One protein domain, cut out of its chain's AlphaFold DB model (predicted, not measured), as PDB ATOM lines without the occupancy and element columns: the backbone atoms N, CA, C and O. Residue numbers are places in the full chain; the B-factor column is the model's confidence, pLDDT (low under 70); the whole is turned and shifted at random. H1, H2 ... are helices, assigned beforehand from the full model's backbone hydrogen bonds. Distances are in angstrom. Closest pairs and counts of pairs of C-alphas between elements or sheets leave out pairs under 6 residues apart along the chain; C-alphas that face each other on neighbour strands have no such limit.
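Overview. This is residues 126 to 226 of the 227 residues of an uncharacterized protein of Diaporthe ampelina (UniProt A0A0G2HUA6). Two long helices, H1 and H5, are set crosswise and apart, with short H2, H3 and H4 between them. Residues 220 to 226, of which 220 to 224 belong to H5, stick out. The printed part has 101 residues, five named helices, H1 to H5 in order, and no named strand: all helix, only just compact, close to loose, radius of gyration of the C-alphas 15.1 A, spans 44 by 36 by 21 A.

Arrangement. Start at H1, residues 143 to 164; its residues 152 to 160 alone touch H4, residues 193 to 203, closest at the C-alphas of Tyr 156 and Val 195, 5.0 A. H4 forms a helical hairpin with H5, residues 205 to 224. H2, residues 178 to 185, touches H5 at a steep tilt of 39 degrees, closest at the C-alphas of Ala 179 and Ile 211, 4.6 A. H3, residues 187 to 190, only just touches H1, with 3 pairs of C-alphas within 8 A, closest Lys 155 and Glu 189, 5.5 A. Every O i to N i+4 pair is within hydrogen-bond range in H1, H2 and H4; H5 has 15 of 16, and H3 is too short for one.

Along the chain. Find C-alpha 143 at (336.264, 214.154, 289.267); H1 runs 30.7 A from there. H5 runs 28.4 A to C-alpha 224 at (323.529, 197.537, 323.539).

Size, cuts and confidence. The printed part has no cut; look for the long link from H1 to H2, and for pLDDT under 70 at residues 126 to 146, 166 to 174 and 226.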
ATOM      1  N   LYS A 126     342.993 202.910 290.593       44.75
ATOM      2  CA  LYS A 126     342.288 203.638 289.515       44.75
ATOM      3  C   LYS A 126     341.270 202.787 288.735       44.75
ATOM      4  O   LYS A 126     340.421 203.364 288.065       44.75
ATOM      5  N   LYS A 127     341.371 201.453 288.787       43.41
ATOM      6  CA  LYS A 127     340.444 200.491 288.162       43.41
ATOM      7  C   LYS A 127     339.558 199.727 289.157       43.41
ATOM      8  O   LYS A 127     338.721 198.950 288.717       43.41
ATOM      9  N   THR A 128     339.753 199.886 290.468       45.72
ATOM     10  CA  THR A 128     339.053 199.086 291.499       45.72
ATOM     11  C   THR A 128     338.151 199.903 292.420       45.72
ATOM     12  O   THR A 128     337.207 199.342 292.966       45.72
ATOM     13  N   LEU A 129     338.299 201.231 292.465       47.69
ATOM     14  CA  LEU A 129     337.388 202.171 293.147       47.69
ATOM     15  C   LEU A 129     335.947 202.249 292.580       47.69
ATOM     16  O   LEU A 129     335.192 203.173 292.878       47.69
ATOM     17  N   PHE A 130     335.557 201.289 291.743       48.66
ATOM     18  CA  PHE A 130     334.306 201.266 290.985       48.66
ATOM     19  C   PHE A 130     333.185 200.446 291.632       48.66
ATOM     20  O   PHE A 130     332.126 200.298 291.032       48.66
ATOM     21  N   ILE A 131     333.404 199.903 292.832       45.16
ATOM     22  CA  ILE A 131     332.422 199.074 293.533       45.16
ATOM     23  C   ILE A 131     332.054 199.763 294.846       45.16
ATOM     24  O   ILE A 131     332.833 199.796 295.796       45.16
ATOM     25  N   HIS A 132     330.852 200.337 294.892       39.56
ATOM     26  CA  HIS A 132     330.243 200.802 296.136       39.56
ATOM     27  C   HIS A 132     329.872 199.578 296.995       39.56
ATOM     28  O   HIS A 132     329.236 198.672 296.449       39.56
ATOM     29  N   PRO A 133     330.196 199.533 298.305       46.94
ATOM     30  CA  PRO A 133     330.022 198.329 299.130       46.94
ATOM     31  C   PRO A 133     328.580 197.802 299.092       46.94
ATOM     32  O   PRO A 133     328.356 196.641 298.763       46.94
ATOM     33  N   ASN A 134     327.593 198.688 299.264       41.94
ATOM     34  CA  ASN A 134     326.175 198.308 299.222       41.94
ATOM     35  C   ASN A 134     325.581 198.244 297.801       41.94
ATOM     36  O   ASN A 134     324.397 197.961 297.656       41.94
ATOM     37  N   ASN A 135     326.329 198.598 296.744       40.00
ATOM     38  CA  ASN A 135     325.723 198.789 295.422       40.00
ATOM     39  C   ASN A 135     326.709 198.567 294.259       40.00
ATOM     40  O   ASN A 135     327.269 199.505 293.688       40.00
ATOM     41  N   ARG A 136     326.884 197.298 293.862       46.28
ATOM     42  CA  ARG A 136     327.849 196.835 292.839       46.28
ATOM     43  C   ARG A 136     327.683 197.449 291.432       46.28
ATOM     44  O   ARG A 136     328.480 197.145 290.553       46.28
ATOM     45  N   LYS A 137     326.663 198.288 291.205       39.44
ATOM     46  CA  LYS A 137     326.387 198.992 289.939       39.44
ATOM     47  C   LYS A 137     326.875 200.451 289.904       39.44
ATOM     48  O   LYS A 137     326.900 201.038 288.826       39.44
ATOM     49  N   ILE A 138     327.248 201.057 291.038       43.41
ATOM     50  CA  ILE A 138     327.642 202.479 291.086       43.41
ATOM     51  C   ILE A 138     329.136 202.636 290.779       43.41
ATOM     52  O   ILE A 138     329.982 202.632 291.678       43.41
ATOM     53  N   VAL A 139     329.440 202.823 289.495       48.59
ATOM     54  CA  VAL A 139     330.776 203.181 289.009       48.59
ATOM     55  C   VAL A 139     330.992 204.685 289.199       48.59
ATOM     56  O   VAL A 139     330.422 205.505 288.482       48.59
ATOM     57  N   TRP A 140     331.842 205.063 290.152       47.12
ATOM     58  CA  TRP A 140     332.283 206.450 290.302       47.12
ATOM     59  C   TRP A 140     333.292 206.766 289.189       47.12
ATOM     60  O   TRP A 140     334.356 206.152 289.127       47.12
ATOM     61  N   VAL A 141     332.981 207.725 288.311       51.62
ATOM     62  CA  VAL A 141     333.841 208.124 287.178       51.62
ATOM     63  C   VAL A 141     334.268 209.590 287.317       51.62
ATOM     64  O   VAL A 141     333.556 210.418 287.884       51.62
ATOM     65  N   GLY A 142     335.449 209.933 286.797       63.16
ATOM     66  CA  GLY A 142     335.871 211.328 286.641       63.16
ATOM     67  C   GLY A 142     336.210 212.045 287.964       63.16
ATOM     68  O   GLY A 142     336.836 211.443 288.842       63.16
ATOM     69  N   PRO A 143     335.873 213.343 288.109       66.50
ATOM     70  CA  PRO A 143     336.264 214.154 289.267       66.50
ATOM     71  C   PRO A 143     335.789 213.612 290.622       66.50
ATOM     72  O   PRO A 143     336.567 213.625 291.574       66.50
ATOM     73  N   HIS A 144     334.569 213.072 290.720       58.19
ATOM     74  CA  HIS A 144     334.061 212.510 291.980       58.19
ATOM     75  C   HIS A 144     334.827 211.259 292.427       58.19
ATOM     76  O   HIS A 144     335.103 211.112 293.615       58.19
ATOM     77  N   ALA A 145     335.260 210.402 291.498       64.88
ATOM     78  CA  ALA A 145     336.110 209.257 291.834       64.88
ATOM     79  C   ALA A 145     337.469 209.699 292.402       64.88
ATOM     80  O   ALA A 145     337.977 209.099 293.347       64.88
ATOM     81  N   LYS A 146     338.042 210.786 291.861       66.38
ATOM     82  CA  LYS A 146     339.283 211.391 292.375       66.38
ATOM     83  C   LYS A 146     339.092 212.011 293.761       66.38
ATOM     84  O   LYS A 146     339.979 211.868 294.596       66.38
ATOM     85  N   ALA A 147     337.962 212.680 294.005       70.69
ATOM     86  CA  ALA A 147     337.629 213.238 295.317       70.69
ATOM     87  C   ALA A 147     337.494 212.126 296.369       70.69
ATOM     88  O   ALA A 147     338.217 212.140 297.362       70.69
ATOM     89  N   LYS A 148     336.689 211.095 296.080       75.62
ATOM     90  CA  LYS A 148     336.489 209.946 296.969       75.62
ATOM     91  C   LYS A 148     337.782 209.164 297.230       75.62
ATOM     92  O   LYS A 148     338.063 208.811 298.368       75.62
ATOM     93  N   LEU A 149     338.631 208.966 296.213       78.19
ATOM     94  CA  LEU A 149     339.977 208.407 296.412       78.19
ATOM     95  C   LEU A 149     340.802 209.253 297.387       78.19
ATOM     96  O   LEU A 149     341.445 208.708 298.276       78.19
ATOM     97  N   LYS A 150     340.799 210.580 297.224       80.19
ATOM     98  CA  LYS A 150     341.561 211.497 298.080       80.19
ATOM     99  C   LYS A 150     341.064 211.470 299.530       80.19
ATOM    100  O   LYS A 150     341.880 211.582 300.440       80.19
ATOM    101  N   GLU A 151     339.762 211.299 299.745       85.44
ATOM    102  CA  GLU A 151     339.163 211.110 301.070       85.44
ATOM    103  C   GLU A 151     339.608 209.793 301.712       85.44
ATOM    104  O   GLU A 151     340.153 209.817 302.812       85.44
ATOM    105  N   GLU A 152     339.469 208.660 301.017       80.62
ATOM    106  CA  GLU A 152     339.894 207.351 301.538       80.62
ATOM    107  C   GLU A 152     341.409 207.284 301.790       80.62
ATOM    108  O   GLU A 152     341.854 206.771 302.816       80.62
ATOM    109  N   VAL A 153     342.219 207.885 300.914       81.94
ATOM    110  CA  VAL A 153     343.668 208.034 301.127       81.94
ATOM    111  C   VAL A 153     343.953 208.886 302.368       81.94
ATOM    112  O   VAL A 153     344.819 208.525 303.159       81.94
ATOM    113  N   LYS A 154     343.210 209.977 302.604       88.31
ATOM    114  CA  LYS A 154     343.365 210.808 303.812       88.31
ATOM    115  C   LYS A 154     343.004 210.042 305.093       88.31
ATOM    116  O   LYS A 154     343.712 210.195 306.085       88.31
ATOM    117  N   LYS A 155     341.949 209.218 305.066       87.81
ATOM    118  CA  LYS A 155     341.588 208.308 306.169       87.81
ATOM    119  C   LYS A 155     342.724 207.328 306.464       87.81
ATOM    120  O   LYS A 155     343.215 207.274 307.586       87.81
ATOM    121  N   TYR A 156     343.210 206.636 305.433       85.94
ATOM    122  CA  TYR A 156     344.331 205.705 305.552       85.94
ATOM    123  C   TYR A 156     345.587 206.370 306.116       85.94
ATOM    124  O   TYR A 156     346.183 205.833 307.042       85.94
ATOM    125  N   HIS A 157     345.960 207.556 305.625       85.12
ATOM    126  CA  HIS A 157     347.124 208.283 306.134       85.12
ATOM    127  C   HIS A 157     347.053 208.542 307.641       85.12
ATOM    128  O   HIS A 157     348.045 208.301 308.315       85.12
ATOM    129  N   ARG A 158     345.895 208.935 308.189       86.44
ATOM    130  CA  ARG A 158     345.732 209.158 309.639       86.44
ATOM    131  C   ARG A 158     346.067 207.915 310.462       86.44
ATOM    132  O   ARG A 158     346.884 207.994 311.373       86.44
ATOM    133  N   VAL A 159     345.470 206.773 310.112       85.06
ATOM    134  CA  VAL A 159     345.691 205.507 310.832       85.06
ATOM    135  C   VAL A 159     347.121 205.000 310.616       85.06
ATOM    136  O   VAL A 159     347.785 204.569 311.554       85.06
ATOM    137  N   LYS A 160     347.627 205.112 309.383       85.12
ATOM    138  CA  LYS A 160     348.979 204.709 308.986       85.12
ATOM    139  C   LYS A 160     350.058 205.507 309.720       85.12
ATOM    140  O   LYS A 160     351.000 204.913 310.233       85.12
ATOM    141  N   ASP A 161     349.946 206.833 309.753       82.75
ATOM    142  CA  ASP A 161     350.944 207.705 310.378       82.75
ATOM    143  C   ASP A 161     350.982 207.474 311.905       82.75
ATOM    144  O   ASP A 161     352.068 207.442 312.477       82.75
ATOM    145  N   LEU A 162     349.835 207.185 312.545       80.25
ATOM    146  CA  LEU A 162     349.776 206.775 313.956       80.25
ATOM    147  C   LEU A 162     350.361 205.370 314.203       80.25
ATOM    148  O   LEU A 162     351.125 205.189 315.149       80.25
ATOM    149  N   TRP A 163     350.057 204.379 313.357       79.94
ATOM    150  CA  TRP A 163     350.612 203.024 313.505       79.94
ATOM    151  C   TRP A 163     352.138 203.004 313.352       79.94
ATOM    152  O   TRP A 163     352.843 202.371 314.140       79.94
ATOM    153  N   LEU A 164     352.653 203.716 312.342       78.25
ATOM    154  CA  LEU A 164     354.088 203.834 312.074       78.25
ATOM    155  C   LEU A 164     354.827 204.657 313.137       78.25
ATOM    156  O   LEU A 164     356.046 204.524 313.264       78.25
ATOM    157  N   PHE A 165     354.122 205.485 313.912       75.88
ATOM    158  CA  PHE A 165     354.722 206.208 315.021       75.88
ATOM    159  C   PHE A 165     355.132 205.226 316.131       75.88
ATOM    160  O   PHE A 165     354.303 204.531 316.728       75.88
ATOM    161  N   GLN A 166     356.430 205.190 316.447       58.31
ATOM    162  CA  GLN A 166     357.002 204.378 317.529       58.31
ATOM    163  C   GLN A 166     356.714 204.951 318.932       58.31
ATOM    164  O   GLN A 166     357.549 204.870 319.829       58.31
ATOM    165  N   ALA A 167     355.506 205.470 319.160       56.16
ATOM    166  CA  ALA A 167     354.949 205.457 320.506       56.16
ATOM    167  C   ALA A 167     354.942 204.001 320.995       56.16
ATOM    168  O   ALA A 167     354.404 203.126 320.307       56.16
ATOM    169  N   SER A 168     355.546 203.729 322.151       54.25
ATOM    170  CA  SER A 168     355.199 202.540 322.931       54.25
ATOM    171  C   SER A 168     353.743 202.655 323.387       54.25
ATOM    172  O   SER A 168     353.227 203.768 323.508       54.25
ATOM    173  N   ASP A 169     353.079 201.532 323.669       58.78
ATOM    174  CA  ASP A 169     351.678 201.533 324.128       58.78
ATOM    175  C   ASP A 169     351.474 202.416 325.380       58.78
ATOM    176  O   ASP A 169     350.442 203.057 325.528       58.78
ATOM    177  N   ALA A 170     352.523 202.597 326.194       52.06
ATOM    178  CA  ALA A 170     352.578 203.530 327.326       52.06
ATOM    179  C   ALA A 170     352.317 205.024 326.997       52.06
ATOM    180  O   ALA A 170     352.133 205.813 327.922       52.06
ATOM    181  N   TYR A 171     352.314 205.433 325.723       59.19
ATOM    182  CA  TYR A 171     351.935 206.789 325.288       59.19
ATOM    183  C   TYR A 171     350.497 206.889 324.753       59.19
ATOM    184  O   TYR A 171     350.107 207.947 324.259       59.19
ATOM    185  N   LEU A 172     349.698 205.822 324.846       69.38
ATOM    186  CA  LEU A 172     348.275 205.832 324.508       69.38
ATOM    187  C   LEU A 172     347.458 206.100 325.783       69.38
ATOM    188  O   LEU A 172     347.339 205.218 326.634       69.38
ATOM    189  N   PRO A 173     346.905 207.310 325.974       65.12
ATOM    190  CA  PRO A 173     346.192 207.631 327.204       65.12
ATOM    191  C   PRO A 173     344.884 206.832 327.296       65.12
ATOM    192  O   PRO A 173     343.942 207.095 326.553       65.12
ATOM    193  N   GLY A 174     344.828 205.886 328.238       68.69
ATOM    194  CA  GLY A 174     343.618 205.127 328.578       68.69
ATOM    195  C   GLY A 174     343.370 203.847 327.774       68.69
ATOM    196  O   GLY A 174     342.252 203.347 327.820       68.69
ATOM    197  N   TYR A 175     344.371 203.323 327.055       74.88
ATOM    198  CA  TYR A 175     344.248 202.096 326.258       74.88
ATOM    199  C   TYR A 175     345.430 201.156 326.500       74.88
ATOM    200  O   TYR A 175     346.577 201.601 326.502       74.88
ATOM    201  N   ASP A 176     345.155 199.858 326.647       73.25
ATOM    202  CA  ASP A 176     346.180 198.857 326.975       73.25
ATOM    203  C   ASP A 176     347.017 198.440 325.752       73.25
ATOM    204  O   ASP A 176     348.125 197.917 325.899       73.25
ATOM    205  N   ASN A 177     346.514 198.670 324.532       80.44
ATOM    206  CA  ASN A 177     347.240 198.399 323.291       80.44
ATOM    207  C   ASN A 177     346.849 199.333 322.126       80.44
ATOM    208  O   ASN A 177     345.756 199.905 322.075       80.44
ATOM    209  N   LYS A 178     347.742 199.437 321.130       84.25
ATOM    210  CA  LYS A 178     347.499 200.169 319.869       84.25
ATOM    211  C   LYS A 178     346.239 199.760 319.105       84.25
ATOM    212  O   LYS A 178     345.677 200.610 318.413       84.25
ATOM    213  N   ALA A 179     345.820 198.497 319.169       85.94
ATOM    214  CA  ALA A 179     344.702 198.016 318.364       85.94
ATOM    215  C   ALA A 179     343.361 198.555 318.882       85.94
ATOM    216  O   ALA A 179     342.580 199.079 318.091       85.94
ATOM    217  N   GLU A 180     343.151 198.531 320.199       85.69
ATOM    218  CA  GLU A 180     341.998 199.131 320.877       85.69
ATOM    219  C   GLU A 180     341.946 200.647 320.684       85.69
ATOM    220  O   GLU A 180     340.903 201.183 320.316       85.69
ATOM    221  N   PHE A 181     343.080 201.343 320.847       87.25
ATOM    222  CA  PHE A 181     343.140 202.788 320.603       87.25
ATOM    223  C   PHE A 181     342.687 203.135 319.179       87.25
ATOM    224  O   PHE A 181     341.894 204.054 318.978       87.25
ATOM    225  N   ILE A 182     343.162 202.392 318.173       88.44
ATOM    226  CA  ILE A 182     342.767 202.627 316.779       88.44
ATOM    227  C   ILE A 182     341.308 202.249 316.544       88.44
ATOM    228  O   ILE A 182     340.605 202.983 315.851       88.44
ATOM    229  N   ALA A 183     340.841 201.153 317.135       88.06
ATOM    230  CA  ALA A 183     339.459 200.718 317.025       88.06
ATOM    231  C   ALA A 183     338.463 201.722 317.616       88.06
ATOM    232  O   ALA A 183     337.389 201.888 317.048       88.06
ATOM    233  N   SER A 184     338.815 202.414 318.704       86.19
ATOM    234  CA  SER A 184     337.950 203.418 319.337       86.19
ATOM    235  C   SER A 184     338.092 204.821 318.736       86.19
ATOM    236  O   SER A 184     337.100 205.523 318.571       86.19
ATOM    237  N   ILE A 185     339.308 205.267 318.399       88.31
ATOM    238  CA  ILE A 185     339.550 206.642 317.915       88.31
ATOM    239  C   ILE A 185     339.357 206.772 316.397       88.31
ATOM    240  O   ILE A 185     338.941 207.825 315.916       88.31
ATOM    241  N   TYR A 186     339.643 205.711 315.640       88.44
ATOM    242  CA  TYR A 186     339.574 205.681 314.174       88.44
ATOM    243  C   TYR A 186     338.553 204.656 313.662       88.44
ATOM    244  O   TYR A 186     338.692 204.132 312.555       88.44
ATOM    245  N   GLU A 187     337.507 204.383 314.447       87.38
ATOM    246  CA  GLU A 187     336.432 203.442 314.108       87.38
ATOM    247  C   GLU A 187     335.846 203.723 312.709       87.38
ATOM    248  O   GLU A 187     335.752 202.835 311.861       87.38
ATOM    249  N   GLN A 188     335.560 204.997 312.408       85.19
ATOM    250  CA  GLN A 188     335.010 205.433 311.117       85.19
ATOM    251  C   GLN A 188     335.976 205.229 309.940       85.19
ATOM    252  O   GLN A 188     335.541 204.974 308.811       85.19
ATOM    253  N   GLU A 189     337.282 205.355 310.170       88.19
ATOM    254  CA  GLU A 189     338.300 205.021 309.180       88.19
ATOM    255  C   GLU A 189     338.435 203.501 308.996       88.19
ATOM    256  O   GLU A 189     338.525 203.045 307.854       88.19
ATOM    257  N   MET A 190     338.367 202.716 310.076       85.44
ATOM    258  CA  MET A 190     338.421 201.246 310.050       85.44
ATOM    259  C   MET A 190     337.171 200.594 309.439       85.44
ATOM    260  O   MET A 190     337.270 199.515 308.859       85.44
ATOM    261  N   LEU A 191     336.021 201.271 309.456       83.06
ATOM    262  CA  LEU A 191     334.824 200.865 308.708       83.06
ATOM    263  C   LEU A 191     334.978 200.987 307.177       83.06
ATOM    264  O   LEU A 191     334.120 200.501 306.436       83.06
ATOM    265  N   SER A 192     336.044 201.617 306.660       80.25
ATOM    266  CA  SER A 192     336.303 201.669 305.216       80.25
ATOM    267  C   SER A 192     337.042 200.418 304.717       80.25
ATOM    268  O   SER A 192     338.208 200.215 305.072       80.25
ATOM    269  N   PRO A 193     336.462 199.633 303.782       76.50
ATOM    270  CA  PRO A 193     337.128 198.454 303.225       76.50
ATOM    271  C   PRO A 193     338.470 198.768 302.550       76.50
ATOM    272  O   PRO A 193     339.365 197.928 302.533       76.50
ATOM    273  N   TRP A 194     338.637 199.980 302.003       77.50
ATOM    274  CA  TRP A 194     339.883 200.395 301.349       77.50
ATOM    275  C   TRP A 194     341.001 200.657 302.358       77.50
ATOM    276  O   TRP A 194     342.126 200.207 302.149       77.50
ATOM    277  N   VAL A 195     340.677 201.326 303.469       81.88
ATOM    278  CA  VAL A 195     341.616 201.576 304.572       81.88
ATOM    279  C   VAL A 195     342.070 200.246 305.175       81.88
ATOM    280  O   VAL A 195     343.269 200.031 305.324       81.88
ATOM    281  N   VAL A 196     341.136 199.318 305.410       79.94
ATOM    282  CA  VAL A 196     341.417 197.952 305.882       79.94
ATOM    283  C   VAL A 196     342.348 197.191 304.932       79.94
ATOM    284  O   VAL A 196     343.324 196.595 305.388       79.94
ATOM    285  N   CYS A 197     342.108 197.227 303.615       78.25
ATOM    286  CA  CYS A 197     342.992 196.586 302.635       78.25
ATOM    287  C   CYS A 197     344.412 197.169 302.645       78.25
ATOM    288  O   CYS A 197     345.377 196.407 302.681       78.25
ATOM    289  N   TRP A 198     344.554 198.496 302.635       83.12
ATOM    290  CA  TRP A 198     345.872 199.139 302.621       83.12
ATOM    291  C   TRP A 198     346.624 198.975 303.947       83.12
ATOM    292  O   TRP A 198     347.841 198.803 303.942       83.12
ATOM    293  N   LEU A 199     345.919 198.948 305.084       83.50
ATOM    294  CA  LEU A 199     346.520 198.576 306.366       83.50
ATOM    295  C   LEU A 199     346.957 197.109 306.358       83.50
ATOM    296  O   LEU A 199     348.075 196.824 306.770       83.50
ATOM    297  N   ARG A 200     346.154 196.179 305.821       83.00
ATOM    298  CA  ARG A 200     346.513 194.748 305.745       83.00
ATOM    299  C   ARG A 200     347.805 194.532 304.951       83.00
ATOM    300  O   ARG A 200     348.607 193.683 305.332       83.00
ATOM    301  N   GLU A 201     348.017 195.298 303.881       81.88
ATOM    302  CA  GLU A 201     349.255 195.277 303.087       81.88
ATOM    303  C   GLU A 201     350.467 195.865 303.842       81.88
ATOM    304  O   GLU A 201     351.593 195.431 303.606       81.88
ATOM    305  N   LEU A 202     350.252 196.807 304.769       83.31
ATOM    306  CA  LEU A 202     351.306 197.472 305.545       83.31
ATOM    307  C   LEU A 202     351.699 196.730 306.834       83.31
ATOM    308  O   LEU A 202     352.886 196.583 307.118       83.31
ATOM    309  N   ILE A 203     350.709 196.337 307.640       84.44
ATOM    310  CA  ILE A 203     350.888 195.849 309.022       84.44
ATOM    311  C   ILE A 203     350.601 194.348 309.158       84.44
ATOM    312  O   ILE A 203     350.901 193.744 310.184       84.44
ATOM    313  N   GLY A 204     350.060 193.731 308.106       83.00
ATOM    314  CA  GLY A 204     349.719 192.315 308.062       83.00
ATOM    315  C   GLY A 204     348.293 192.000 308.521       83.00
ATOM    316  O   GLY A 204     347.643 192.743 309.254       83.00
ATOM    317  N   GLU A 205     347.804 190.843 308.080       82.69
ATOM    318  CA  GLU A 205     346.444 190.354 308.341       82.69
ATOM    319  C   GLU A 205     346.148 190.132 309.832       82.69
ATOM    320  O   GLU A 205     345.057 190.468 310.282       82.69
ATOM    321  N   ALA A 206     347.119 189.643 310.607       85.56
ATOM    322  CA  ALA A 206     346.938 189.333 312.029       85.56
ATOM    323  C   ALA A 206     346.895 190.567 312.954       85.56
ATOM    324  O   ALA A 206     346.379 190.473 314.067       85.56
ATOM    325  N   GLU A 207     347.460 191.704 312.539       85.69
ATOM    326  CA  GLU A 207     347.325 192.974 313.270       85.69
ATOM    327  C   GLU A 207     345.998 193.654 312.907       85.69
ATOM    328  O   GLU A 207     345.229 194.019 313.791       85.69
ATOM    329  N   VAL A 208     345.659 193.730 311.610       86.69
ATOM    330  CA  VAL A 208     344.365 194.284 311.166       86.69
ATOM    331  C   VAL A 208     343.178 193.491 311.713       86.69
ATOM    332  O   VAL A 208     342.179 194.101 312.082       86.69
ATOM    333  N   GLY A 209     343.285 192.161 311.802       86.50
ATOM    334  CA  GLY A 209     342.261 191.309 312.414       86.50
ATOM    335  C   GLY A 209     341.935 191.733 313.846       86.50
ATOM    336  O   GLY A 209     340.779 192.017 314.136       86.50
ATOM    337  N   ARG A 210     342.958 191.909 314.693       89.31
ATOM    338  CA  ARG A 210     342.790 192.379 316.079       89.31
ATOM    339  C   ARG A 210     342.141 193.761 316.167       89.31
ATOM    340  O   ARG A 210     341.254 193.958 316.989       89.31
ATOM    341  N   ILE A 211     342.519 194.706 315.299       89.81
ATOM    342  CA  ILE A 211     341.863 196.028 315.268       89.81
ATOM    343  C   ILE A 211     340.374 195.880 314.918       89.81
ATOM    344  O   ILE A 211     339.531 196.516 315.543       89.81
ATOM    345  N   LEU A 212     340.030 195.036 313.940       89.50
ATOM    346  CA  LEU A 212     338.640 194.818 313.526       89.50
ATOM    347  C   LEU A 212     337.804 194.074 314.578       89.50
ATOM    348  O   LEU A 212     336.631 194.397 314.738       89.50
ATOM    349  N   GLU A 213     338.397 193.138 315.321       91.38
ATOM    350  CA  GLU A 213     337.769 192.499 316.486       91.38
ATOM    351  C   GLU A 213     337.416 193.549 317.554       91.38
ATOM    352  O   GLU A 213     336.276 193.600 318.017       91.38
ATOM    353  N   CYS A 214     338.340 194.462 317.874       88.81
ATOM    354  CA  CYS A 214     338.071 195.578 318.784       88.81
ATOM    355  C   CYS A 214     336.978 196.530 318.250       88.81
ATOM    356  O   CYS A 214     336.113 196.945 319.017       88.81
ATOM    357  N   VAL A 215     336.963 196.837 316.943       88.38
ATOM    358  CA  VAL A 215     335.899 197.653 316.314       88.38
ATOM    359  C   VAL A 215     334.538 196.968 316.443       88.38
ATOM    360  O   VAL A 215     333.558 197.623 316.785       88.38
ATOM    361  N   GLN A 216     334.462 195.653 316.216       88.38
ATOM    362  CA  GLN A 216     333.217 194.903 316.379       88.38
ATOM    363  C   GLN A 216     332.714 194.961 317.830       88.38
ATOM    364  O   GLN A 216     331.541 195.256 318.045       88.38
ATOM    365  N   VAL A 217     333.592 194.759 318.817       88.25
ATOM    366  CA  VAL A 217     333.231 194.849 320.243       88.25
ATOM    367  C   VAL A 217     332.747 196.254 320.626       88.25
ATOM    368  O   VAL A 217     331.813 196.382 321.418       88.25
ATOM    369  N   ASN A 218     333.342 197.311 320.070       86.12
ATOM    370  CA  ASN A 218     332.897 198.690 320.297       86.12
ATOM    371  C   ASN A 218     331.500 198.947 319.707       86.12
ATOM    372  O   ASN A 218     330.633 199.491 320.393       86.12
ATOM    373  N   LEU A 219     331.253 198.487 318.475       85.38
ATOM    374  CA  LEU A 219     329.949 198.585 317.813       85.38
ATOM    375  C   LEU A 219     328.860 197.807 318.564       85.38
ATOM    376  O   LEU A 219     327.761 198.321 318.751       85.38
ATOM    377  N   GLU A 220     329.157 196.588 319.021       85.56
ATOM    378  CA  GLU A 220     328.220 195.761 319.794       85.56
ATOM    379  C   GLU A 220     327.857 196.410 321.139       85.56
ATOM    380  O   GLU A 220     326.681 196.434 321.501       85.56
ATOM    381  N   LYS A 221     328.828 197.012 321.845       86.62
ATOM    382  CA  LYS A 221     328.564 197.802 323.061       86.62
ATOM    383  C   LYS A 221     327.697 199.025 322.773       86.62
ATOM    384  O   LYS A 221     326.701 199.227 323.455       86.62
ATOM    385  N   SER A 222     328.035 199.806 321.744       83.38
ATOM    386  CA  SER A 222     327.268 201.005 321.386       83.38
ATOM    387  C   SER A 222     325.826 200.679 320.983       83.38
ATOM    388  O   SER A 222     324.929 201.460 321.285       83.38
ATOM    389  N   LEU A 223     325.586 199.530 320.341       82.88
ATOM    390  CA  LEU A 223     324.235 199.040 320.059       82.88
ATOM    391  C   LEU A 223     323.488 198.662 321.344       82.88
ATOM    392  O   LEU A 223     322.351 199.089 321.515       82.88
ATOM    393  N   ALA A 224     324.131 197.936 322.263       82.56
ATOM    394  CA  ALA A 224     323.529 197.537 323.539       82.56
ATOM    395  C   ALA A 224     323.252 198.718 324.496       82.56
ATOM    396  O   ALA A 224     322.420 198.599 325.387       82.56
ATOM    397  N   GLU A 225     323.932 199.855 324.323       77.44
ATOM    398  CA  GLU A 225     323.671 201.109 325.050       77.44
ATOM    399  C   GLU A 225     322.511 201.938 324.453       77.44
ATOM    400  O   GLU A 225     322.109 202.941 325.045       77.44
ATOM    401  N   MET A 226     321.977 201.546 323.287       64.50
ATOM    402  CA  MET A 226     320.847 202.206 322.613       64.50
ATOM    403  C   MET A 226     319.512 201.442 322.713       64.50
ATOM    404  O   MET A 226     318.497 201.978 322.259       64.50
TER     405      MET A 226